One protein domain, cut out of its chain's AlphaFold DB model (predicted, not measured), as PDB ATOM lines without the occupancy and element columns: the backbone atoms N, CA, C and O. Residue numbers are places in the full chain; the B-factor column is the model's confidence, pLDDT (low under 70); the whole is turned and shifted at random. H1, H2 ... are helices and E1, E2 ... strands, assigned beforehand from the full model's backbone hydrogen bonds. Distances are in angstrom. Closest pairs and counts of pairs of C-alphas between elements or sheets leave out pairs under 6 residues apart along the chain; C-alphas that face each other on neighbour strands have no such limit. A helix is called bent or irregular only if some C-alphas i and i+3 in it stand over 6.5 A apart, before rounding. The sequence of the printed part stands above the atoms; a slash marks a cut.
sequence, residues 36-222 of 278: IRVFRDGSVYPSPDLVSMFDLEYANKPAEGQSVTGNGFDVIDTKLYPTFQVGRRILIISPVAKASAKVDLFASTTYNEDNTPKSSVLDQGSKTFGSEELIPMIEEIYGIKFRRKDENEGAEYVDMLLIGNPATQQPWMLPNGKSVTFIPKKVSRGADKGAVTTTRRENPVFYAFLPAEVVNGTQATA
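Overview. This is residues 36 to 222 of the 278 residues of an uncharacterized protein of Hydrotalea sp. AMD (UniProt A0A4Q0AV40). Look first for a strongly twisted sheet of six strands, curled like part of a barrel, with helix H2 laid across one face and the short helices H1 and H3 on the opposite face. A separate two-stranded hairpin, E6 and E7, sits beside strand E3, long loops reach outward, and residues 216 to 222 stick out as a free tail. The 187 printed residues run E1 E2 H1 E3 E4 H2 E5 E6 E7 E8 H3; the large sheet, antiparallel, has the order E2 E1 E5 E8 E4 E3. The class is mixed, helices and strands, with under half of the residues in named elements. The whole is compact, with a radius of gyration of the C-alphas of 17.3 A and spans of 56 by 49 by 39 A.

Arrangement. Begin with E5, residues 157 to 163, whose pairing is staggered. Its residues 157 to 160 pair with E1, residues 36 to 39, where N 36 and O 160 are 2.8 A apart. Its residues 160 to 163 pair with E8, residues 207 to 211, where N 161 and O 210 are 2.8 A apart. E1 forms a hairpin with the edge strand E2, residues 44 to 46, with N 37 and O 45 at 2.8 A. Beyond E8 comes E4, residues 91 to 97, with N 93 and O 207 at 2.9 A, and then its hairpin partner, the edge strand E3, residues 71 to 77, with N 74 and O 94 at 2.8 A. H2, residues 128 to 142, only just lies over E8, with 3 C-alphas falling on it; its height over the sheet is 6.6 A, and it runs across the strands at 89 degrees to E8 on the local plane. H1, residues 48 to 54, and H3, residues 212 to 220, are on the opposite face, at heights of 8.3 A and 5.5 A. In the hairpin of E6, residues 180 to 186, and E7, residues 196 to 202, N 183 and O 199 are 2.9 A apart; the closest C-alphas of E3 and E6, Ile 76 and Pro 184, are 7.4 A apart. Every O i to N i+4 pair is within hydrogen-bond range in H1, 7 of 11 in H2 and 4 of 5 in H3.

Along the chain. Find C-alpha 36 at (138.159, 253.216, 313.738), where E1 begins. E3 spans 20.0 A, E4, E6 and E7 19.7 A each, and E5 18.9 A. H2 runs 20.8 A from C-alpha 128 at (148.750, 259.163, 304.682) and is irregular: C-alphas 132 and 135 are 7.0 A apart. H3 spans 12.6 A, ending at C-alpha 220, (119.713, 241.503, 307.910).

Size, cuts and confidence. The two farthest C-alphas, Glu 64 and Ala 222, are 57.4 A apart. The printed part has no cut. The long links are H1 to E3, E3 to E4, E4 to H2, H2 to E5 and E5 to E6. The mean pLDDT of the printed part is 87.9; residue 104 and residues 217 to 222 are under 70.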
ATOM      1  N   ILE A  36     137.387 252.205 314.465       96.00
ATOM      2  CA  ILE A  36     138.159 253.216 313.738       96.00
ATOM      3  C   ILE A  36     137.311 253.734 312.571       96.00
ATOM      4  O   ILE A  36     136.967 252.972 311.670       96.00
ATOM      5  N   ARG A  37     137.001 255.033 312.554       95.69
ATOM      6  CA  ARG A  37     136.264 255.697 311.472       95.69
ATOM      7  C   ARG A  37     137.233 256.124 310.379       95.69
ATOM      8  O   ARG A  37     138.169 256.882 310.636       95.69
ATOM      9  N   VAL A  38     136.995 255.660 309.159       95.44
ATOM     10  CA  VAL A  38     137.739 256.040 307.953       95.44
ATOM     11  C   VAL A  38     136.841 256.944 307.118       95.44
ATOM     12  O   VAL A  38     135.796 256.509 306.648       95.44
ATOM     13  N   PHE A  39     137.215 258.208 306.935       94.75
ATOM     14  CA  PHE A  39     136.490 259.142 306.072       94.75
ATOM     15  C   PHE A  39     136.926 259.010 304.612       94.75
ATOM     16  O   PHE A  39     138.079 258.702 304.319       94.75
ATOM     17  N   ARG A  40     136.031 259.376 303.688       93.31
ATOM     18  CA  ARG A  40     136.264 259.416 302.231       93.31
ATOM     19  C   ARG A  40     137.482 260.219 301.758       93.31
ATOM     20  O   ARG A  40     137.898 260.088 300.613       93.31
ATOM     21  N   ASP A  41     138.016 261.100 302.600       91.06
ATOM     22  CA  ASP A  41     139.193 261.924 302.312       91.06
ATOM     23  C   ASP A  41     140.498 261.309 302.850       91.06
ATOM     24  O   ASP A  41     141.521 261.996 302.939       91.06
ATOM     25  N   GLY A  42     140.432 260.036 303.246       92.19
ATOM     26  CA  GLY A  42     141.500 259.273 303.867       92.19
ATOM     27  C   GLY A  42     141.684 259.538 305.356       92.19
ATOM     28  O   GLY A  42     142.542 258.890 305.938       92.19
ATOM     29  N   SER A  43     140.959 260.469 305.994       93.25
ATOM     30  CA  SER A  43     141.206 260.754 307.413       93.25
ATOM     31  C   SER A  43     140.703 259.638 308.335       93.25
ATOM     32  O   SER A  43     139.551 259.215 308.252       93.25
ATOM     33  N   VAL A  44     141.589 259.155 309.207       94.25
ATOM     34  CA  VAL A  44     141.352 258.026 310.118       94.25
ATOM     35  C   VAL A  44     141.256 258.516 311.563       94.25
ATOM     36  O   VAL A  44     142.189 259.155 312.046       94.25
ATOM     37  N   TYR A  45     140.163 258.195 312.260       94.25
ATOM     38  CA  TYR A  45     139.916 258.578 313.656       94.25
ATOM     39  C   TYR A  45     139.538 257.355 314.506       94.25
ATOM     40  O   TYR A  45     138.565 256.674 314.179       94.25
ATOM     41  N   PRO A  46     140.249 257.063 315.607       95.19
ATOM     42  CA  PRO A  46     139.862 255.996 316.523       95.19
ATOM     43  C   PRO A  46     138.762 256.455 317.487       95.19
ATOM     44  O   PRO A  46     138.576 257.657 317.703       95.19
ATOM     45  N   SER A  47     138.057 255.499 318.088       95.31
ATOM     46  CA  SER A  47     137.191 255.749 319.242       95.31
ATOM     47  C   SER A  47     137.997 255.978 320.533       95.31
ATOM     48  O   SER A  47     139.146 255.533 320.634       95.31
ATOM     49  N   PRO A  48     137.401 256.610 321.563       94.94
ATOM     50  CA  PRO A  48     138.012 256.716 322.891       94.94
ATOM     51  C   PRO A  48     138.317 255.353 323.529       94.94
ATOM     52  O   PRO A  48     139.400 255.170 324.086       94.94
ATOM     53  N   ASP A  49     137.410 254.380 323.396       95.31
ATOM     54  CA  ASP A  49     137.559 253.040 323.982       95.31
ATOM     55  C   ASP A  49     138.772 252.304 323.401       95.31
ATOM     56  O   ASP A  49     139.539 251.675 324.126       95.31
ATOM     57  N   LEU A  50     138.988 252.439 322.089       94.75
ATOM     58  CA  LEU A  50     140.124 251.870 321.373       94.75
ATOM     59  C   LEU A  50     141.444 252.563 321.747       94.75
ATOM     60  O   LEU A  50     142.463 251.889 321.903       94.75
ATOM     61  N   VAL A  51     141.435 253.890 321.932       94.31
ATOM     62  CA  VAL A  51     142.608 254.636 322.428       94.31
ATOM     63  C   VAL A  51     142.995 254.197 323.838       94.31
ATOM     64  O   VAL A  51     144.180 253.988 324.092       94.31
ATOM     65  N   SER A  52     142.005 254.008 324.713       95.06
ATOM     66  CA  SER A  52     142.189 253.542 326.090       95.06
ATOM     67  C   SER A  52     142.688 252.092 326.150       95.06
ATOM     68  O   SER A  52     143.727 251.818 326.746       95.06
ATOM     69  N   MET A  53     142.003 251.164 325.470       94.88
ATOM     70  CA  MET A  53     142.305 249.725 325.517       94.88
ATOM     71  C   MET A  53     143.707 249.379 325.002       94.88
ATOM     72  O   MET A  53     144.323 248.434 325.495       94.88
ATOM     73  N   PHE A  54     144.209 250.116 324.007       94.06
ATOM     74  CA  PHE A  54     145.486 249.818 323.356       94.06
ATOM     75  C   PHE A  54     146.597 250.837 323.650       94.06
ATOM     76  O   PHE A  54     147.656 250.727 323.039       94.06
ATOM     77  N   ASP A  55     146.407 251.795 324.564       94.06
ATOM     78  CA  ASP A  55     147.391 252.851 324.878       94.06
ATOM     79  C   ASP A  55     147.908 253.563 323.608       94.06
ATOM     80  O   ASP A  55     149.098 253.569 323.271       94.06
ATOM     81  N   LEU A  56     146.967 254.085 322.813       91.94
ATOM     82  CA  LEU A  56     147.270 254.680 321.504       91.94
ATOM     83  C   LEU A  56     147.602 256.167 321.577       91.94
ATOM     84  O   LEU A  56     148.122 256.713 320.601       91.94
ATOM     85  N   GLU A  57     147.296 256.833 322.689       92.62
ATOM     86  CA  GLU A  57     147.458 258.281 322.833       92.62
ATOM     87  C   GLU A  57     148.933 258.699 322.716       92.62
ATOM     88  O   GLU A  57     149.864 257.899 322.874       92.62
ATOM     89  N   TYR A  58     149.192 259.953 322.358       90.62
ATOM     90  CA  TYR A  58     150.552 260.477 322.386       90.62
ATOM     91  C   TYR A  58     151.045 260.589 323.834       90.62
ATOM     92  O   TYR A  58     150.533 261.380 324.620       90.62
ATOM     93  N   ALA A  59     152.076 259.819 324.176       90.19
ATOM     94  CA  ALA A  59     152.817 260.020 325.411       90.19
ATOM     95  C   ALA A  59     153.616 261.336 325.366       90.19
ATOM     96  O   ALA A  59     153.849 261.902 324.294       90.19
ATOM     97  N   ASN A  60     154.087 261.799 326.527       90.38
ATOM     98  CA  ASN A  60     155.058 262.893 326.602       90.38
ATOM     99  C   ASN A  60     156.330 262.550 325.811       90.38
ATOM    100  O   ASN A  60     156.690 261.378 325.663       90.38
ATOM    101  N   LYS A  61     157.036 263.576 325.327       88.00
ATOM    102  CA  LYS A  61     158.289 263.389 324.587       88.00
ATOM    103  C   LYS A  61     159.280 262.587 325.452       88.00
ATOM    104  O   LYS A  61     159.528 262.998 326.588       88.00
ATOM    105  N   PRO A  62     159.862 261.482 324.948       88.12
ATOM    106  CA  PRO A  62     160.831 260.710 325.716       88.12
ATOM    107  C   PRO A  62     162.071 261.556 326.024       88.12
ATOM    108  O   PRO A  62     162.470 262.409 325.222       88.12
ATOM    109  N   ALA A  63     162.694 261.295 327.176       87.69
ATOM    110  CA  ALA A  63     164.004 261.856 327.481       87.69
ATOM    111  C   ALA A  63     165.065 261.309 326.509       87.69
ATOM    112  O   ALA A  63     164.867 260.290 325.844       87.69
ATOM    113  N   GLU A  64     166.212 261.980 326.425       85.31
ATOM    114  CA  GLU A  64     167.310 261.527 325.573       85.31
ATOM    115  C   GLU A  64     167.768 260.111 325.975       85.31
ATOM    116  O   GLU A  64     167.936 259.807 327.156       85.31
ATOM    117  N   GLY A  65     167.891 259.216 324.991       81.56
ATOM    118  CA  GLY A  65     168.172 257.792 325.211       81.56
ATOM    119  C   GLY A  65     166.964 256.914 325.583       81.56
ATOM    120  O   GLY A  65     167.115 255.695 325.637       81.56
ATOM    121  N   GLN A  66     165.766 257.473 325.795       85.31
ATOM    122  CA  GLN A  66     164.547 256.688 326.039       85.31
ATOM    123  C   GLN A  66     163.764 256.410 324.747       85.31
ATOM    124  O   GLN A  66     163.725 257.217 323.820       85.31
ATOM    125  N   SER A  67     163.106 255.249 324.690       83.62
ATOM    126  CA  SER A  67     162.210 254.890 323.585       83.62
ATOM    127  C   SER A  67     160.828 255.529 323.734       83.62
ATOM    128  O   SER A  67     160.345 255.742 324.843       83.62
ATOM    129  N   VAL A  68     160.168 255.791 322.603       83.81
ATOM    130  CA  VAL A  68     158.771 256.255 322.562       83.81
ATOM    131  C   VAL A  68     157.846 255.163 323.114       83.81
ATOM    132  O   VAL A  68     157.875 254.029 322.631       83.81
ATOM    133  N   THR A  69     157.016 255.516 324.096       86.19
ATOM    134  CA  THR A  69     156.003 254.642 324.713       86.19
ATOM    135  C   THR A  69     154.662 254.681 323.963       86.19
ATOM    136  O   THR A  69     154.480 255.475 323.037       86.19
ATOM    137  N   GLY A  70     153.725 253.803 324.338       87.62
ATOM    138  CA  GLY A  70     152.425 253.626 323.677       87.62
ATOM    139  C   GLY A  70     152.466 252.717 322.446       87.62
ATOM    140  O   GLY A  70     153.532 252.253 322.025       87.62
ATOM    141  N   ASN A  71     151.305 252.473 321.834       91.38
ATOM    142  CA  ASN A  71     151.144 251.577 320.680       91.38
ATOM    143  C   ASN A  71     150.559 252.273 319.437       91.38
ATOM    144  O   ASN A  71     149.966 253.346 319.490       91.38
ATOM    145  N   GLY A  72     150.750 251.648 318.282       91.38
ATOM    146  CA  GLY A  72     149.962 251.856 317.071       91.38
ATOM    147  C   GLY A  72     149.528 250.499 316.526       91.38
ATOM    148  O   GLY A  72     149.447 249.532 317.283       91.38
ATOM    149  N   PHE A  73     149.296 250.400 315.217       92.75
ATOM    150  CA  PHE A  73     148.755 249.181 314.617       92.75
ATOM    151  C   PHE A  73     149.534 248.678 313.400       92.75
ATOM    152  O   PHE A  73     150.186 249.417 312.672       92.75
ATOM    153  N   ASP A  74     149.401 247.387 313.131       92.12
ATOM    154  CA  ASP A  74     149.610 246.810 311.814       92.12
ATOM    155  C   ASP A  74     148.251 246.450 311.221       92.12
ATOM    156  O   ASP A  74     147.625 245.516 311.708       92.12
ATOM    157  N   VAL A  75     147.816 247.142 310.162       94.06
ATOM    158  CA  VAL A  75     146.725 246.664 309.290       94.06
ATOM    159  C   VAL A  75     147.317 245.748 308.222       94.06
ATOM    160  O   VAL A  75     148.381 246.047 307.669       94.06
ATOM    161  N   ILE A  76     146.665 244.609 307.986       92.88
ATOM    162  CA  ILE A  76     147.187 243.497 307.187       92.88
ATOM    163  C   ILE A  76     146.040 242.892 306.370       92.88
ATOM    164  O   ILE A  76     145.002 242.540 306.922       92.88
ATOM    165  N   ASP A  77     146.245 242.726 305.066       93.38
ATOM    166  CA  ASP A  77     145.373 241.933 304.194       93.38
ATOM    167  C   ASP A  77     145.720 240.443 304.326       93.38
ATOM    168  O   ASP A  77     146.870 240.048 304.097       93.38
ATOM    169  N   THR A  78     144.742 239.596 304.668       93.00
ATOM    170  CA  THR A  78     144.977 238.150 304.838       93.00
ATOM    171  C   THR A  78     145.430 237.460 303.550       93.00
ATOM    172  O   THR A  78     146.134 236.455 303.625       93.00
ATOM    173  N   LYS A  79     145.161 238.037 302.366       91.12
ATOM    174  CA  LYS A  79     145.710 237.568 301.077       91.12
ATOM    175  C   LYS A  79     147.243 237.578 301.041       91.12
ATOM    176  O   LYS A  79     147.838 236.748 300.361       91.12
ATOM    177  N   LEU A  80     147.879 238.508 301.756       89.19
ATOM    178  CA  LEU A  80     149.341 238.630 301.834       89.19
ATOM    179  C   LEU A  80     149.935 237.887 303.040       89.19
ATOM    180  O   LEU A  80     151.154 237.757 303.138       89.19
ATOM    181  N   TYR A  81     149.098 237.403 303.962       88.94
ATOM    182  CA  TYR A  81     149.516 236.796 305.225       88.94
ATOM    183  C   TYR A  81     148.879 235.404 305.413       88.94
ATOM    184  O   TYR A  81     147.983 235.231 306.243       88.94
ATOM    185  N   PRO A  82     149.355 234.376 304.677       82.00
ATOM    186  CA  PRO A  82     148.740 233.041 304.628       82.00
ATOM    187  C   PRO A  82     148.793 232.262 305.955       82.00
ATOM    188  O   PRO A  82     148.177 231.206 306.081       82.00
ATOM    189  N   THR A  83     149.516 232.770 306.959       84.00
ATOM    190  CA  THR A  83     149.476 232.272 308.341       84.00
ATOM    191  C   THR A  83     148.103 232.479 308.988       84.00
ATOM    192  O   THR A  83     147.718 231.685 309.843       84.00
ATOM    193  N   PHE A  84     147.355 233.513 308.589       82.06
ATOM    194  CA  PHE A  84     146.015 233.788 309.105       82.06
ATOM    195  C   PHE A  84     144.954 233.181 308.179       82.06
ATOM    196  O   PHE A  84     144.413 233.841 307.291       82.06
ATOM    197  N   GLN A  85     144.690 231.888 308.365       80.81
ATOM    198  CA  GLN A  85     143.739 231.145 307.542       80.81
ATOM    199  C   GLN A  85     142.298 231.435 307.968       80.81
ATOM    200  O   GLN A  85     141.855 231.057 309.049       80.81
ATOM    201  N   VAL A  86     141.558 232.086 307.075       79.06
ATOM    202  CA  VAL A  86     140.126 232.371 307.194       79.06
ATOM    203  C   VAL A  86     139.461 232.098 305.852       79.06
ATOM    204  O   VAL A  86     140.035 232.390 304.806       79.06
ATOM    205  N   GLY A  87     138.236 231.562 305.867       81.25
ATOM    206  CA  GLY A  87     137.517 231.138 304.654       81.25
ATOM    207  C   GLY A  87     137.138 232.260 303.673       81.25
ATOM    208  O   GLY A  87     136.555 231.985 302.629       81.25
ATOM    209  N   ARG A  88     137.454 233.521 303.992       88.25
ATOM    210  CA  ARG A  88     137.295 234.694 303.125       88.25
ATOM    211  C   ARG A  88     138.432 235.689 303.370       88.25
ATOM    212  O   ARG A  88     138.893 235.822 304.504       88.25
ATOM    213  N   ARG A  89     138.851 236.418 302.332       93.44
ATOM    214  CA  ARG A  89     139.797 237.542 302.463       93.44
ATOM    215  C   ARG A  89     139.183 238.624 303.356       93.44
ATOM    216  O   ARG A  89     138.025 238.983 303.164       93.44
ATOM    217  N   ILE A  90     139.954 239.123 304.318       94.81
ATOM    218  CA  ILE A  90     139.586 240.226 305.216       94.81
ATOM    219  C   ILE A  90     140.830 241.060 305.526       94.81
ATOM    220  O   ILE A  90     141.960 240.612 305.320       94.81
ATOM    221  N   LEU A  91     140.621 242.238 306.101       95.81
ATOM    222  CA  LEU A  91     141.636 242.910 306.892       95.81
ATOM    223  C   LEU A  91     141.665 242.339 308.315       95.81
ATOM    224  O   LEU A  91     140.629 242.050 308.923       95.81
ATOM    225  N   ILE A  92     142.872 242.221 308.853       95.38
ATOM    226  CA  ILE A  92     143.137 242.027 310.279       95.38
ATOM    227  C   ILE A  92     144.012 243.170 310.788       95.38
ATOM    228  O   ILE A  92     144.706 243.837 310.014       95.38
ATOM    229  N   ILE A  93     143.983 243.385 312.099       95.56
ATOM    230  CA  ILE A  93     144.740 244.438 312.766       95.56
ATOM    231  C   ILE A  93     145.411 243.906 314.039       95.56
ATOM    232  O   ILE A  93     144.810 243.146 314.795       95.56
ATOM    233  N   SER A  94     146.674 244.279 314.260       94.94
ATOM    234  CA  SER A  94     147.468 243.906 315.447       94.94
ATOM    235  C   SER A  94     147.994 245.164 316.132       94.94
ATOM    236  O   SER A  94     148.603 245.980 315.435       94.94
ATOM    237  N   PRO A  95     147.833 245.351 317.456       94.00
ATOM    238  CA  PRO A  95     148.548 246.394 318.185       94.00
ATOM    239  C   PRO A  95     150.060 246.120 318.155       94.00
ATOM    240  O   PRO A  95     150.495 244.966 318.119       94.00
ATOM    241  N   VAL A  96     150.857 247.189 318.120       92.50
ATOM    242  CA  VAL A  96     152.324 247.158 318.017       92.50
ATOM    243  C   VAL A  96     152.916 248.371 318.739       92.50
ATOM    244  O   VAL A  96     152.495 249.496 318.478       92.50
ATOM    245  N   ALA A  97     153.948 248.175 319.564       90.31
ATOM    246  CA  ALA A  97     154.658 249.258 320.256       90.31
ATOM    247  C   ALA A  97     155.126 250.376 319.301       90.31
ATOM    248  O   ALA A  97     155.696 250.098 318.242       90.31
ATOM    249  N   LYS A  98     154.949 251.651 319.682       87.19
ATOM    250  CA  LYS A  98     155.256 252.820 318.829       87.19
ATOM    251  C   LYS A  98     156.711 252.886 318.374       87.19
ATOM    252  O   LYS A  98     156.943 253.381 317.272       87.19
ATOM    253  N   ALA A  99     157.641 252.367 319.179       85.75
ATOM    254  CA  ALA A  99     159.068 252.263 318.873       85.75
ATOM    255  C   ALA A  99     159.409 251.241 317.767       85.75
ATOM    256  O   ALA A  99     160.486 251.309 317.180       85.75
ATOM    257  N   SER A 100     158.514 250.297 317.458       85.62
ATOM    258  CA  SER A 100     158.705 249.363 316.346       85.62
ATOM    259  C   SER A 100     158.309 249.992 315.012       85.62
ATOM    260  O   SER A 100     157.327 250.731 314.926       85.62
ATOM    261  N   ALA A 101     158.996 249.608 313.931       79.44
ATOM    262  CA  ALA A 101     158.526 249.886 312.574       79.44
ATOM    263  C   ALA A 101     157.111 249.303 312.402       79.44
ATOM    264  O   ALA A 101     156.923 248.098 312.576       79.44
ATOM    265  N   LYS A 102     156.118 250.151 312.122       76.62
ATOM    266  CA  LYS A 102     154.678 249.833 312.089       76.62
ATOM    267  C   LYS A 102     153.965 250.708 311.057       76.62
ATOM    268  O   LYS A 102     154.553 251.661 310.546       76.62
ATOM    269  N   VAL A 103     152.700 250.411 310.768       70.19
ATOM    270  CA  VAL A 103     151.844 251.325 309.996       70.19
ATOM    271  C   VAL A 103     151.239 252.339 310.962       70.19
ATOM    272  O   VAL A 103     150.401 251.988 311.784       70.19
ATOM    273  N   ASP A 104     151.644 253.605 310.891       69.31
ATOM    274  CA  ASP A 104     150.958 254.615 311.698       69.31
ATOM    275  C   ASP A 104     149.624 254.998 311.044       69.31
ATOM    276  O   ASP A 104     149.581 255.697 310.029       69.31
ATOM    277  N   LEU A 105     148.529 254.482 311.616       82.25
ATOM    278  CA  LEU A 105     147.161 254.878 311.269       82.25
ATOM    279  C   LEU A 105     146.832 256.294 311.742       82.25
ATOM    280  O   LEU A 105     145.873 256.887 311.255       82.25
ATOM    281  N   PHE A 106     147.604 256.824 312.687       83.44
ATOM    282  CA  PHE A 106     147.358 258.109 313.322       83.44
ATOM    283  C   PHE A 106     148.419 259.124 312.894       83.44
ATOM    284  O   PHE A 106     149.353 258.813 312.147       83.44
ATOM    285  N   ALA A 107     148.190 260.394 313.219       78.56
ATOM    286  CA  ALA A 107     149.132 261.444 312.867       78.56
ATOM    287  C   ALA A 107     150.368 261.384 313.785       78.56
ATOM    288  O   ALA A 107     150.464 260.572 314.700       78.56
ATOM    289  N   SER A 108     151.330 262.270 313.546       83.25
ATOM    290  CA  SER A 108     152.388 262.572 314.509       83.25
ATOM    291  C   SER A 108     152.074 263.895 315.201       83.25
ATOM    292  O   SER A 108     151.937 264.915 314.517       83.25
ATOM    293  N   THR A 109     152.027 263.916 316.534       86.94
ATOM    294  CA  THR A 109     151.958 265.182 317.274       86.94
ATOM    295  C   THR A 109     153.311 265.905 317.297       86.94
ATOM    296  O   THR A 109     154.367 265.325 317.044       86.94
ATOM    297  N   THR A 110     153.267 267.191 317.636       89.81
ATOM    298  CA  THR A 110     154.434 267.968 318.079       89.81
ATOM    299  C   THR A 110     154.307 268.232 319.580       89.81
ATOM    300  O   THR A 110     153.246 268.012 320.154       89.81
ATOM    301  N   TYR A 111     155.367 268.707 320.228       91.56
ATOM    302  CA  TYR A 111     155.389 268.870 321.685       91.56
ATOM    303  C   TYR A 111     155.406 270.342 322.110       91.56
ATOM    304  O   TYR A 111     155.851 271.227 321.364       91.56
ATOM    305  N   ASN A 112     154.876 270.587 323.303       92.69
ATOM    306  CA  ASN A 112     155.005 271.822 324.068       92.69
ATOM    307  C   ASN A 112     156.398 271.928 324.713       92.69
ATOM    308  O   ASN A 112     157.194 270.989 324.675       92.69
ATOM    309  N   GLU A 113     156.693 273.087 325.303       93.31
ATOM    310  CA  GLU A 113     157.966 273.355 325.992       93.31
ATOM    311  C   GLU A 113     158.149 272.488 327.252       93.31
ATOM    312  O   GLU A 113     159.269 272.126 327.597       93.31
ATOM    313  N   ASP A 114     157.045 272.074 327.880       92.19
ATOM    314  CA  ASP A 114     156.993 271.128 329.004       92.19
ATOM    315  C   ASP A 114     157.054 269.644 328.574       92.19
ATOM    316  O   ASP A 114     156.885 268.748 329.399       92.19
ATOM    317  N   ASN A 115     157.311 269.374 327.287       90.75
ATOM    318  CA  ASN A 115     157.322 268.051 326.651       90.75
ATOM    319  C   ASN A 115     155.964 267.321 326.574       90.75
ATOM    320  O   ASN A 115     155.931 266.169 326.130       90.75
ATOM    321  N   THR A 116     154.845 267.971 326.913       92.62
ATOM    322  CA  THR A 116     153.497 267.415 326.682       92.62
ATOM    323  C   THR A 116     153.123 267.438 325.192       92.62
ATOM    324  O   THR A 116     153.622 268.288 324.440       92.62
ATOM    325  N   PRO A 117     152.277 266.511 324.707       91.56
ATOM    326  CA  PRO A 117     151.802 266.522 323.324       91.56
ATOM    327  C   PRO A 117     150.877 267.723 323.049       91.56
ATOM    328  O   PRO A 117     150.028 268.080 323.864       91.56
ATOM    329  N   LYS A 118     150.993 268.336 321.865       92.31
ATOM    330  CA  LYS A 118     150.164 269.488 321.437       92.31
ATOM    331  C   LYS A 118     148.750 269.125 320.981       92.31
ATOM    332  O   LYS A 118     147.987 270.005 320.588       92.31
ATOM    333  N   SER A 119     148.419 267.843 320.953       90.50
ATOM    334  CA  SER A 119     147.166 267.314 320.422       90.50
ATOM    335  C   SER A 119     146.882 265.934 321.001       90.50
ATOM    336  O   SER A 119     147.792 265.291 321.516       90.50
ATOM    337  N   SER A 120     145.642 265.469 320.844       90.19
ATOM    338  CA  SER A 120     145.259 264.068 321.022       90.19
ATOM    339  C   SER A 120     145.191 263.348 319.670       90.19
ATOM    340  O   SER A 120     144.905 263.957 318.630       90.19
ATOM    341  N   VAL A 121     145.409 262.032 319.682       89.25
ATOM    342  CA  VAL A 121     145.092 261.123 318.569       89.25
ATOM    343  C   VAL A 121     143.609 261.210 318.174       89.25
ATOM    344  O   VAL A 121     143.281 261.074 316.996       89.25
ATOM    345  N   LEU A 122     142.710 261.509 319.120       91.12
ATOM    346  CA  LEU A 122     141.278 261.677 318.861       91.12
ATOM    347  C   LEU A 122     140.969 262.907 317.989       91.12
ATOM    348  O   LEU A 122     140.007 262.878 317.221       91.12
ATOM    349  N   ASP A 123     141.781 263.967 318.059       87.81
ATOM    350  CA  ASP A 123     141.570 265.213 317.306       87.81
ATOM    351  C   ASP A 123     142.213 265.205 315.906       87.81
ATOM    352  O   ASP A 123     141.757 265.925 315.005       87.81
ATOM    353  N   GLN A 124     143.283 264.424 315.714       79.25
ATOM    354  CA  GLN A 124     144.142 264.464 314.525       79.25
ATOM    355  C   GLN A 124     143.968 263.253 313.604       79.25
ATOM    356  O   GLN A 124     144.720 262.282 313.669       79.25
ATOM    357  N   GLY A 125     143.037 263.373 312.658       78.31
ATOM    358  CA  GLY A 125     142.860 262.372 311.611       78.31
ATOM    359  C   GLY A 125     144.060 262.300 310.666       78.31
ATOM    360  O   GLY A 125     144.343 263.260 309.944       78.31
ATOM    361  N   SER A 126     144.739 261.153 310.632       83.56
ATOM    362  CA  SER A 126     145.818 260.892 309.669       83.56
ATOM    363  C   SER A 126     145.245 260.548 308.308       83.56
ATOM    364  O   SER A 126     144.274 259.803 308.238       83.56
ATOM    365  N   LYS A 127     145.865 261.043 307.233       86.88
ATOM    366  CA  LYS A 127     145.457 260.729 305.853       86.88
ATOM    367  C   LYS A 127     146.388 259.767 305.132       86.88
ATOM    368  O   LYS A 127     145.934 259.025 304.273       86.88
ATOM    369  N   THR A 128     147.672 259.757 305.489       82.00
ATOM    370  CA  THR A 128     148.750 259.163 304.682       82.00
ATOM    371  C   THR A 128     148.511 257.692 304.341       82.00
ATOM    372  O   THR A 128     148.577 257.321 303.176       82.00
ATOM    373  N   PHE A 129     148.198 256.855 305.334       88.12
ATOM    374  CA  PHE A 129     147.840 255.453 305.084       88.12
ATOM    375  C   PHE A 129     146.380 255.296 304.634       88.12
ATOM    376  O   PHE A 129     146.064 254.429 303.818       88.12
ATOM    377  N   GLY A 130     145.493 256.151 305.150       90.62
ATOM    378  CA  GLY A 130     144.059 256.094 304.895       90.62
ATOM    379  C   GLY A 130     143.691 256.246 303.417       90.62
ATOM    380  O   GLY A 130     142.945 255.425 302.890       90.62
ATOM    381  N   SER A 131     144.243 257.253 302.733       90.62
ATOM    382  CA  SER A 131     143.941 257.525 301.320       90.62
ATOM    383  C   SER A 131     144.688 256.631 300.330       90.62
ATOM    384  O   SER A 131     144.125 256.307 299.290       90.62
ATOM    385  N   GLU A 132     145.948 256.271 300.606       89.19
ATOM    386  CA  GLU A 132     146.791 255.537 299.641       89.19
ATOM    387  C   GLU A 132     146.632 254.010 299.723       89.19
ATOM    388  O   GLU A 132     146.813 253.331 298.715       89.19
ATOM    389  N   GLU A 133     146.288 253.459 300.894       91.06
ATOM    390  CA  GLU A 133     146.237 252.005 301.112       91.06
ATOM    391  C   GLU A 133     144.894 251.543 301.698       91.06
ATOM    392  O   GLU A 133     144.292 250.600 301.184       91.06
ATOM    393  N   LEU A 134     144.390 252.188 302.760       93.50
ATOM    394  CA  LEU A 134     143.236 251.664 303.503       93.50
ATOM    395  C   LEU A 134     141.910 251.777 302.741       93.50
ATOM    396  O   LEU A 134     141.173 250.795 302.697       93.50
ATOM    397  N   ILE A 135     141.611 252.925 302.122       95.25
ATOM    398  CA  ILE A 135     140.417 253.082 301.275       95.25
ATOM    399  C   ILE A 135     140.421 252.064 300.118       95.25
ATOM    400  O   ILE A 135     139.448 251.316 300.025       95.25
ATOM    401  N   PRO A 136     141.494 251.935 299.305       94.88
ATOM    402  CA  PRO A 136     141.573 250.900 298.273       94.88
ATOM    403  C   PRO A 136     141.364 249.476 298.799       94.88
ATOM    404  O   PRO A 136     140.655 248.699 298.170       94.88
ATOM    405  N   MET A 137     141.930 249.130 299.962       94.94
ATOM    406  CA  MET A 137     141.706 247.813 300.570       94.94
ATOM    407  C   MET A 137     140.255 247.606 301.023       94.94
ATOM    408  O   MET A 137     139.723 246.513 300.846       94.94
ATOM    409  N   ILE A 138     139.596 248.626 301.586       96.31
ATOM    410  CA  ILE A 138     138.183 248.538 301.986       96.31
ATOM    411  C   ILE A 138     137.281 248.381 300.750       96.31
ATOM    412  O   ILE A 138     136.406 247.512 300.741       96.31
ATOM    413  N   GLU A 139     137.536 249.161 299.695       95.31
ATOM    414  CA  GLU A 139     136.830 249.074 298.410       95.31
ATOM    415  C   GLU A 139     137.018 247.698 297.744       95.31
ATOM    416  O   GLU A 139     136.039 247.092 297.311       95.31
ATOM    417  N   GLU A 140     138.247 247.166 297.697       95.81
ATOM    418  CA  GLU A 140     138.555 245.880 297.048       95.81
ATOM    419  C   GLU A 140     138.028 244.666 297.834       95.81
ATOM    420  O   GLU A 140     137.547 243.704 297.236       95.81
ATOM    421  N   ILE A 141     138.143 244.674 299.168       95.75
ATOM    422  CA  ILE A 141     137.842 243.502 300.010       95.75
ATOM    423  C   ILE A 141     136.357 243.436 300.384       95.75
ATOM    424  O   ILE A 141     135.800 242.341 300.452       95.75
ATOM    425  N   TYR A 142     135.715 244.584 300.623       95.62
ATOM    426  CA  TYR A 142     134.334 244.648 301.120       95.62
ATOM    427  C   TYR A 142     133.336 245.243 300.119       95.62
ATOM    428  O   TYR A 142     132.136 245.205 300.376       95.62
ATOM    429  N   GLY A 143     133.794 245.791 298.987       94.00
ATOM    430  CA  GLY A 143     132.924 246.376 297.957       94.00
ATOM    431  C   GLY A 143     132.299 247.730 298.326       94.00
ATOM    432  O   GLY A 143     131.483 248.250 297.563       94.00
ATOM    433  N   ILE A 144     132.668 248.311 299.473       92.62
ATOM    434  CA  ILE A 144     132.106 249.572 299.978       92.62
ATOM    435  C   ILE A 144     132.775 250.747 299.269       92.62
ATOM    436  O   ILE A 144     133.957 250.996 299.484       92.62
ATOM    437  N   LYS A 145     132.016 251.492 298.459       93.00
ATOM    438  CA  LYS A 145     132.513 252.665 297.720       93.00
ATOM    439  C   LYS A 145     132.433 253.941 298.551       93.00
ATOM    440  O   LYS A 145     131.357 254.304 299.039       93.00
ATOM    441  N   PHE A 146     133.537 254.679 298.629       90.88
ATOM    442  CA  PHE A 146     133.547 256.004 299.249       90.88
ATOM    443  C   PHE A 146     133.058 257.082 298.277       90.88
ATOM    444  O   PHE A 146     133.387 257.082 297.091       90.88
ATOM    445  N   ARG A 147     132.292 258.049 298.792       89.88
ATOM    446  CA  ARG A 147     131.724 259.144 297.998       89.88
ATOM    447  C   ARG A 147     132.807 260.059 297.449       89.88
ATOM    448  O   ARG A 147     133.429 260.809 298.208       89.88
ATOM    449  N   ARG A 148     132.981 260.104 296.131       86.25
ATOM    450  CA  ARG A 148     133.958 261.001 295.497       86.25
ATOM    451  C   ARG A 148     133.522 262.466 295.577       86.25
ATOM    452  O   ARG A 148     132.442 262.794 296.063       86.25
ATOM    453  N   LYS A 149     134.403 263.391 295.189       78.75
ATOM    454  CA  LYS A 149     134.144 264.835 295.340       78.75
ATOM    455  C   LYS A 149     132.924 265.299 294.533       78.75
ATOM    456  O   LYS A 149     132.168 266.127 295.031       78.75
ATOM    457  N   ASP A 150     132.749 264.714 293.352       82.38
ATOM    458  CA  ASP A 150     131.774 265.119 292.335       82.38
ATOM    459  C   ASP A 150     130.632 264.088 292.171       82.38
ATOM    460  O   ASP A 150     129.828 264.174 291.247       82.38
ATOM    461  N   GLU A 151     130.550 263.115 293.085       81.81
ATOM    462  CA  GLU A 151     129.533 262.059 293.126       81.81
ATOM    463  C   GLU A 151     128.655 262.230 294.378       81.81
ATOM    464  O   GLU A 151     129.150 262.536 295.465       81.81
ATOM    465  N   ASN A 152     127.342 262.020 294.244       78.25
ATOM    466  CA  ASN A 152     126.399 262.082 295.372       78.25
ATOM    467  C   ASN A 152     126.193 260.725 296.069       78.25
ATOM    468  O   ASN A 152     125.623 260.676 297.160       78.25
ATOM    469  N   GLU A 153     126.662 259.640 295.454       81.69
ATOM    470  CA  GLU A 153     126.502 258.261 295.916       81.69
ATOM    471  C   GLU A 153     127.743 257.769 296.678       81.69
ATOM    472  O   GLU A 153     128.825 258.344 296.576       81.69
ATOM    473  N   GLY A 154     127.586 256.707 297.470       87.38
ATOM    474  CA  GLY A 154     128.649 256.154 298.312       87.38
ATOM    475  C   GLY A 154     128.736 256.768 299.716       87.38
ATOM    476  O   GLY A 154     128.082 257.773 300.047       87.38
ATOM    477  N   ALA A 155     129.556 256.126 300.547       88.88
ATOM    478  CA  ALA A 155     129.719 256.425 301.965       88.88
ATOM    479  C   ALA A 155     130.571 257.689 302.196       88.88
ATOM    480  O   ALA A 155     131.596 257.892 301.543       88.88
ATOM    481  N   GLU A 156     130.178 258.555 303.140       91.19
ATOM    482  CA  GLU A 156     131.046 259.665 303.584       91.19
ATOM    483  C   GLU A 156     132.174 259.159 304.500       91.19
ATOM    484  O   GLU A 156     133.285 259.694 304.477       91.19
ATOM    485  N   TYR A 157     131.891 258.124 305.285       93.81
ATOM    486  CA  TYR A 157     132.830 257.428 306.153       93.81
ATOM    487  C   TYR A 157     132.394 255.970 306.320       93.81
ATOM    488  O   TYR A 157     131.236 255.645 306.077       93.81
ATOM    489  N   VAL A 158     133.316 255.120 306.765       94.88
ATOM    490  CA  VAL A 158     133.068 253.728 307.152       94.88
ATOM    491  C   VAL A 158     133.658 253.510 308.538       94.88
ATOM    492  O   VAL A 158     134.818 253.851 308.776       94.88
ATOM    493  N   ASP A 159     132.874 252.930 309.443       96.88
ATOM    494  CA  ASP A 159     133.363 252.496 310.750       96.88
ATOM    495  C   ASP A 159     133.902 251.074 310.655       96.88
ATOM    496  O   ASP A 159     133.187 250.150 310.273       96.88
ATOM    497  N   MET A 160     135.174 250.906 310.996       97.31
ATOM    498  CA  MET A 160     135.886 249.635 310.980       97.31
ATOM    499  C   MET A 160     136.021 249.122 312.414       97.31
ATOM    500  O   MET A 160     136.715 249.724 313.234       97.31
ATOM    501  N   LEU A 161     135.340 248.023 312.721       97.19
ATOM    502  CA  LEU A 161     135.278 247.411 314.044       97.19
ATOM    503  C   LEU A 161     136.456 246.456 314.264       97.19
ATOM    504  O   LEU A 161     136.823 245.698 313.362       97.19
ATOM    505  N   LEU A 162     137.010 246.461 315.478       96.56
ATOM    506  CA  LEU A 162     137.969 245.471 315.958       96.56
ATOM    507  C   LEU A 162     137.212 244.356 316.667       96.56
ATOM    508  O   LEU A 162     136.705 244.531 317.773       96.56
ATOM    509  N   ILE A 163     137.147 243.200 316.019       94.56
ATOM    510  CA  ILE A 163     136.388 242.046 316.493       94.56
ATOM    511  C   ILE A 163     137.372 240.953 316.914       94.56
ATOM    512  O   ILE A 163     138.288 240.611 316.164       94.56
ATOM    513  N   GLY A 164     137.208 240.434 318.132       92.62
ATOM    514  CA  GLY A 164     137.944 239.265 318.620       92.62
ATOM    515  C   GLY A 164     137.410 237.956 318.030       92.62
ATOM    516  O   GLY A 164     136.452 237.933 317.260       92.62
ATOM    517  N   ASN A 165     138.007 236.834 318.419       90.06
ATOM    518  CA  ASN A 165     137.509 235.512 318.071       90.06
ATOM    519  C   ASN A 165     136.104 235.307 318.675       90.06
ATOM    520  O   ASN A 165     135.978 235.341 319.900       90.06
ATOM    521  N   PRO A 166     135.051 235.056 317.871       86.00
ATOM    522  CA  PRO A 166     133.678 234.972 318.374       86.00
ATOM    523  C   PRO A 166     133.466 233.836 319.388       86.00
ATOM    524  O   PRO A 166     132.581 233.939 320.233       86.00
ATOM    525  N   ALA A 167     134.291 232.781 319.351       87.56
ATOM    526  CA  ALA A 167     134.197 231.658 320.282       87.56
ATOM    527  C   ALA A 167     134.775 231.957 321.680       87.56
ATOM    528  O   ALA A 167     134.395 231.299 322.644       87.56
ATOM    529  N   THR A 168     135.700 232.915 321.804       89.25
ATOM    530  CA  THR A 168     136.408 233.209 323.070       89.25
ATOM    531  C   THR A 168     136.286 234.661 323.528       89.25
ATOM    532  O   THR A 168     136.642 234.970 324.661       89.25
ATOM    533  N   GLN A 169     135.825 235.559 322.653       87.50
ATOM    534  CA  GLN A 169     135.846 237.017 322.821       87.50
ATOM    535  C   GLN A 169     137.258 237.589 323.093       87.50
ATOM    536  O   GLN A 169     137.403 238.694 323.604       87.50
ATOM    537  N   GLN A 170     138.307 236.842 322.730       92.19
ATOM    538  CA  GLN A 170     139.721 237.226 322.846       92.19
ATOM    539  C   GLN A 170     140.348 237.406 321.455       92.19
ATOM    540  O   GLN A 170     139.851 236.811 320.497       92.19
ATOM    541  N   PRO A 171     141.439 238.175 321.291       94.19
ATOM    542  CA  PRO A 171     142.164 238.208 320.024       94.19
ATOM    543  C   PRO A 171     142.668 236.823 319.602       94.19
ATOM    544  O   PRO A 171     142.932 235.942 320.425       94.19
ATOM    545  N   TRP A 172     142.873 236.646 318.300       93.00
ATOM    546  CA  TRP A 172     143.588 235.488 317.779       93.00
ATOM    547  C   TRP A 172     145.077 235.595 318.108       93.00
ATOM    548  O   TRP A 172     145.725 236.599 317.811       93.00
ATOM    549  N   MET A 173     145.628 234.527 318.675       90.94
ATOM    550  CA  MET A 173     147.070 234.332 318.826       90.94
ATOM    551  C   MET A 173     147.610 233.476 317.673       90.94
ATOM    552  O   MET A 173     146.850 232.873 316.913       90.94
ATOM    553  N   LEU A 174     148.934 233.406 317.540       86.56
ATOM    554  CA  LEU A 174     149.570 232.496 316.591       86.56
ATOM    555  C   LEU A 174     149.295 231.021 316.965       86.56
ATOM    556  O   LEU A 174     149.309 230.671 318.147       86.56
ATOM    557  N   PRO A 175     149.068 230.134 315.977       79.88
ATOM    558  CA  PRO A 175     148.771 228.730 316.237       79.88
ATOM    559  C   PRO A 175     149.996 227.956 316.748       79.88
ATOM    560  O   PRO A 175     151.149 228.342 316.532       79.88
ATOM    561  N   ASN A 176     149.730 226.797 317.356       76.75
ATOM    562  CA  ASN A 176     150.723 225.781 317.728       76.75
ATOM    563  C   ASN A 176     151.842 226.299 318.655       76.75
ATOM    564  O   ASN A 176     152.995 225.898 318.517       76.75
ATOM    565  N   GLY A 177     151.516 227.220 319.569       73.44
ATOM    566  CA  GLY A 177     152.465 227.761 320.552       73.44
ATOM    567  C   GLY A 177     153.576 228.639 319.964       73.44
ATOM    568  O   GLY A 177     154.542 228.946 320.659       73.44
ATOM    569  N   LYS A 178     153.473 229.053 318.693       83.69
ATOM    570  CA  LYS A 178     154.457 229.951 318.080       83.69
ATOM    571  C   LYS A 178     154.386 231.335 318.721       83.69
ATOM    572  O   LYS A 178     153.327 231.945 318.765       83.69
ATOM    573  N   SER A 179     155.532 231.872 319.123       90.19
ATOM    574  CA  SER A 179     155.664 233.249 319.614       90.19
ATOM    575  C   SER A 179     156.123 234.236 318.538       90.19
ATOM    576  O   SER A 179     156.135 235.434 318.789       90.19
ATOM    577  N   VAL A 180     156.510 233.782 317.340       90.81
ATOM    578  CA  VAL A 180     157.119 234.638 316.304       90.81
ATOM    579  C   VAL A 180     156.425 234.459 314.958       90.81
ATOM    580  O   VAL A 180     156.120 233.339 314.547       90.81
ATOM    581  N   THR A 181     156.228 235.567 314.243       92.69
ATOM    582  CA  THR A 181     155.768 235.579 312.846       92.69
ATOM    583  C   THR A 181     156.428 236.703 312.044       92.69
ATOM    584  O   THR A 181     157.065 237.596 312.606       92.69
ATOM    585  N   PHE A 182     156.246 236.676 310.726       91.19
ATOM    586  CA  PHE A 182     156.718 237.693 309.790       91.19
ATOM    587  C   PHE A 182     155.513 238.326 309.094       91.19
ATOM    588  O   PHE A 182     154.831 237.681 308.301       91.19
ATOM    589  N   ILE A 183     155.230 239.587 309.418       90.75
ATOM    590  CA  ILE A 183     154.084 240.327 308.880       90.75
ATOM    591  C   ILE A 183     154.501 241.018 307.576       90.75
ATOM    592  O   ILE A 183     155.523 241.712 307.581       90.75
ATOM    593  N   PRO A 184     153.750 240.866 306.467       89.12
ATOM    594  CA  PRO A 184     154.045 241.552 305.213       89.12
ATOM    595  C   PRO A 184     153.868 243.067 305.362       89.12
ATOM    596  O   PRO A 184     152.924 243.543 305.998       89.12
ATOM    597  N   LYS A 185     154.772 243.838 304.754       85.81
ATOM    598  CA  LYS A 185     154.757 245.304 304.752       85.81
ATOM    599  C   LYS A 185     155.097 245.851 303.378       85.81
ATOM    600  O   LYS A 185     156.018 245.380 302.728       85.81
ATOM    601  N   LYS A 186     154.364 246.878 302.954       84.75
ATOM    602  CA  LYS A 186     154.656 247.624 301.730       84.75
ATOM    603  C   LYS A 186     155.645 248.744 302.047       84.75
ATOM    604  O   LYS A 186     155.417 249.530 302.968       84.75
ATOM    605  N   VAL A 187     156.734 248.824 301.295       82.81
ATOM    606  CA  VAL A 187     157.731 249.892 301.431       82.81
ATOM    607  C   VAL A 187     157.126 251.203 300.925       82.81
ATOM    608  O   VAL A 187     156.702 251.300 299.775       82.81
ATOM    609  N   SER A 188     157.065 252.228 301.776       78.44
ATOM    610  CA  SER A 188     156.358 253.485 301.470       78.44
ATOM    611  C   SER A 188     157.230 254.566 300.817       78.44
ATOM    612  O   SER A 188     156.695 255.531 300.265       78.44
ATOM    613  N   ARG A 189     158.565 254.440 300.880       80.25
ATOM    614  CA  ARG A 189     159.552 255.447 300.441       80.25
ATOM    615  C   ARG A 189     160.851 254.780 299.971       80.25
ATOM    616  O   ARG A 189     161.143 253.667 300.390       80.25
ATOM    617  N   GLY A 190     161.656 255.498 299.187       87.00
ATOM    618  CA  GLY A 190     162.943 255.015 298.667       87.00
ATOM    619  C   GLY A 190     162.829 254.358 297.289       87.00
ATOM    620  O   GLY A 190     161.776 254.427 296.657       87.00
ATOM    621  N   ALA A 191     163.926 253.748 296.827       88.44
ATOM    622  CA  ALA A 191     163.993 253.078 295.523       88.44
ATOM    623  C   ALA A 191     162.994 251.913 295.419       88.44
ATOM    624  O   ALA A 191     162.327 251.764 294.401       88.44
ATOM    625  N   ASP A 192     162.814 251.166 296.509       88.12
ATOM    626  CA  ASP A 192     161.920 250.008 296.581       88.12
ATOM    627  C   ASP A 192     160.460 250.377 296.918       88.12
ATOM    628  O   ASP A 192     159.700 249.524 297.381       88.12
ATOM    629  N   LYS A 193     160.031 251.642 296.736       86.56
ATOM    630  CA  LYS A 193     158.648 252.059 297.044       86.56
ATOM    631  C   LYS A 193     157.644 251.166 296.301       86.56
ATOM    632  O   LYS A 193     157.635 251.100 295.078       86.56
ATOM    633  N   GLY A 194     156.745 250.542 297.059       83.94
ATOM    634  CA  GLY A 194     155.731 249.610 296.569       83.94
ATOM    635  C   GLY A 194     156.103 248.131 296.701       83.94
ATOM    636  O   GLY A 194     155.202 247.297 296.634       83.94
ATOM    637  N   ALA A 195     157.373 247.791 296.947       87.00
ATOM    638  CA  ALA A 195     157.790 246.414 297.199       87.00
ATOM    639  C   ALA A 195     157.186 245.870 298.505       87.00
ATOM    640  O   ALA A 195     157.002 246.609 299.477       87.00
ATOM    641  N   VAL A 196     156.908 244.562 298.539       87.19
ATOM    642  CA  VAL A 196     156.471 243.857 299.751       87.19
ATOM    643  C   VAL A 196     157.688 243.244 300.439       87.19
ATOM    644  O   VAL A 196     158.329 242.344 299.905       87.19
ATOM    645  N   THR A 197     157.990 243.726 301.637       89.62
ATOM    646  CA  THR A 197     158.972 243.164 302.570       89.62
ATOM    647  C   THR A 197     158.245 242.495 303.740       89.62
ATOM    648  O   THR A 197     157.014 242.422 303.763       89.62
ATOM    649  N   THR A 198     158.978 241.980 304.730       89.94
ATOM    650  CA  THR A 198     158.377 241.462 305.967       89.94
ATOM    651  C   THR A 198     159.008 242.088 307.203       89.94
ATOM    652  O   THR A 198     160.139 242.568 307.178       89.94
ATOM    653  N   THR A 199     158.262 242.114 308.306       90.69
ATOM    654  CA  THR A 199     158.731 242.564 309.620       90.69
ATOM    655  C   THR A 199     158.460 241.475 310.650       90.69
ATOM    656  O   THR A 199     157.331 241.000 310.779       90.69
ATOM    657  N   ARG A 200     159.499 241.075 311.388       91.75
ATOM    658  CA  ARG A 200     159.393 240.103 312.483       91.75
ATOM    659  C   ARG A 200     158.573 240.703 313.631       91.75
ATOM    660  O   ARG A 200     158.853 241.819 314.067       91.75
ATOM    661  N   ARG A 201     157.583 239.963 314.129       92.19
ATOM    662  CA  ARG A 201     156.827 240.276 315.352       92.19
ATOM    663  C   ARG A 201     156.967 239.152 316.362       92.19
ATOM    664  O   ARG A 201     156.965 237.982 315.980       92.19
ATOM    665  N   GLU A 202     157.029 239.531 317.630       92.50
ATOM    666  CA  GLU A 202     156.998 238.630 318.777       92.50
ATOM    667  C   GLU A 202     155.670 238.801 319.521       92.50
ATOM    668  O   GLU A 202     155.185 239.919 319.673       92.50
ATOM    669  N   ASN A 203     155.074 237.681 319.925       93.00
ATOM    670  CA  ASN A 203     153.784 237.545 320.604       93.00
ATOM    671  C   ASN A 203     152.648 238.445 320.054       93.00
ATOM    672  O   ASN A 203     151.936 239.064 320.848       93.00
ATOM    673  N   PRO A 204     152.450 238.550 318.722       93.31
ATOM    674  CA  PRO A 204     151.396 239.391 318.170       93.31
ATOM    675  C   PRO A 204     150.010 238.817 318.478       93.31
ATOM    676  O   PRO A 204     149.793 237.602 318.453       93.31
ATOM    677  N   VAL A 205     149.062 239.724 318.698       94.81
ATOM    678  CA  VAL A 205     147.642 239.430 318.895       94.81
ATOM    679  C   VAL A 205     146.852 240.085 317.766       94.81
ATOM    680  O   VAL A 205     147.099 241.236 317.424       94.81
ATOM    681  N   PHE A 206     145.920 239.357 317.160       94.62
ATOM    682  CA  PHE A 206     145.202 239.807 315.968       94.62
ATOM    683  C   PHE A 206     143.709 239.958 316.247       94.62
ATOM    684  O   PHE A 206     143.091 239.102 316.878       94.62
ATOM    685  N   TYR A 207     143.123 241.018 315.702       96.06
ATOM    686  CA  TYR A 207     141.685 241.257 315.644       96.06
ATOM    687  C   TYR A 207     141.244 241.267 314.179       96.06
ATOM    688  O   TYR A 207     141.995 241.702 313.302       96.06
ATOM    689  N   ALA A 208     140.026 240.813 313.898       95.56
ATOM    690  CA  ALA A 208     139.408 241.020 312.596       95.56
ATOM    691  C   ALA A 208     139.029 242.501 312.471       95.56
ATOM    692  O   ALA A 208     138.485 243.073 313.415       95.56
ATOM    693  N   PHE A 209     139.331 243.119 311.328       96.62
ATOM    694  CA  PHE A 209     139.123 244.548 311.100       96.62
ATOM    695  C   PHE A 209     138.054 244.737 310.024       96.62
ATOM    696  O   PHE A 209     138.357 244.776 308.834       96.62
ATOM    697  N   LEU A 210     136.784 244.748 310.437       95.94
ATOM    698  CA  LEU A 210     135.632 244.601 309.536       95.94
ATOM    699  C   LEU A 210     134.759 245.864 309.521       95.94
ATOM    700  O   LEU A 210     134.541 246.442 310.583       95.94
ATOM    701  N   PRO A 211     134.185 246.268 308.374       96.38
ATOM    702  CA  PRO A 211     133.210 247.353 308.342       96.38
ATOM    703  C   PRO A 211     131.971 247.022 309.179       96.38
ATOM    704  O   PRO A 211     131.435 245.915 309.077       96.38
ATOM    705  N   ALA A 212     131.459 247.994 309.932       94.12
ATOM    706  CA  ALA A 212     130.218 247.870 310.693       94.12
ATOM    707  C   ALA A 212     129.035 247.463 309.794       94.12
ATOM    708  O   ALA A 212     128.233 246.620 310.178       94.12
ATOM    709  N   GLU A 213     128.978 247.966 308.556       88.75
ATOM    710  CA  GLU A 213     127.984 247.566 307.548       88.75
ATOM    711  C   GLU A 213     128.035 246.070 307.205       88.75
ATOM    712  O   GLU A 213     126.994 245.451 307.018       88.75
ATOM    713  N   VAL A 214     129.224 245.456 307.165       88.00
ATOM    714  CA  VAL A 214     129.368 244.013 306.907       88.00
ATOM    715  C   VAL A 214     128.918 243.211 308.126       88.00
ATOM    716  O   VAL A 214     128.265 242.180 307.982       88.00
ATOM    717  N   VAL A 215     129.243 243.683 309.329       85.88
ATOM    718  CA  VAL A 215     128.891 243.025 310.596       85.88
ATOM    719  C   VAL A 215     127.378 243.077 310.834       85.88
ATOM    720  O   VAL A 215     126.769 242.044 311.100       85.88
ATOM    721  N   ASN A 216     126.762 244.242 310.628       79.12
ATOM    722  CA  ASN A 216     125.326 244.468 310.792       79.12
ATOM    723  C   ASN A 216     124.520 243.898 309.609       79.12
ATOM    724  O   ASN A 216     123.479 243.282 309.799       79.12
ATOM    725  N   GLY A 217     125.014 244.030 308.374       57.28
ATOM    726  CA  GLY A 217     124.364 243.486 307.175       57.28
ATOM    727  C   GLY A 217     124.319 241.957 307.149       57.28
ATOM    728  O   GLY A 217     123.372 241.383 306.618       57.28
ATOM    729  N   THR A 218     125.276 241.286 307.804       48.38
ATOM    730  CA  THR A 218     125.226 239.828 308.026       48.38
ATOM    731  C   THR A 218     124.037 239.415 308.917       48.38
ATOM    732  O   THR A 218     123.622 238.262 308.861       48.38
ATOM    733  N   GLN A 219     123.448 240.336 309.692       38.88
ATOM    734  CA  GLN A 219     122.232 240.083 310.478       38.88
ATOM    735  C   GLN A 219     120.957 240.225 309.621       38.88
ATOM    736  O   GLN A 219     120.037 239.427 309.756       38.88
ATOM    737  N   ALA A 220     120.919 241.179 308.683       33.09
ATOM    738  CA  ALA A 220     119.713 241.503 307.910       33.09
ATOM    739  C   ALA A 220     119.317 240.450 306.852       33.09
ATOM    740  O   ALA A 220     118.135 240.282 306.556       33.09
ATOM    741  N   THR A 221     120.279 239.737 306.257       30.64
ATOM    742  CA  THR A 221     119.985 238.748 305.196       30.64
ATOM    743  C   THR A 221     119.479 237.407 305.738       30.64
ATOM    744  O   THR A 221     118.983 236.594 304.965       30.64
ATOM    745  N   ALA A 222     119.592 237.162 307.048       38.09
ATOM    746  CA  ALA A 222     119.207 235.896 307.677       38.09
ATOM    747  C   ALA A 222     117.709 235.807 308.042       38.09
ATOM    748  O   ALA A 222     117.202 234.712 308.262       38.09
TER     749      ALA A 222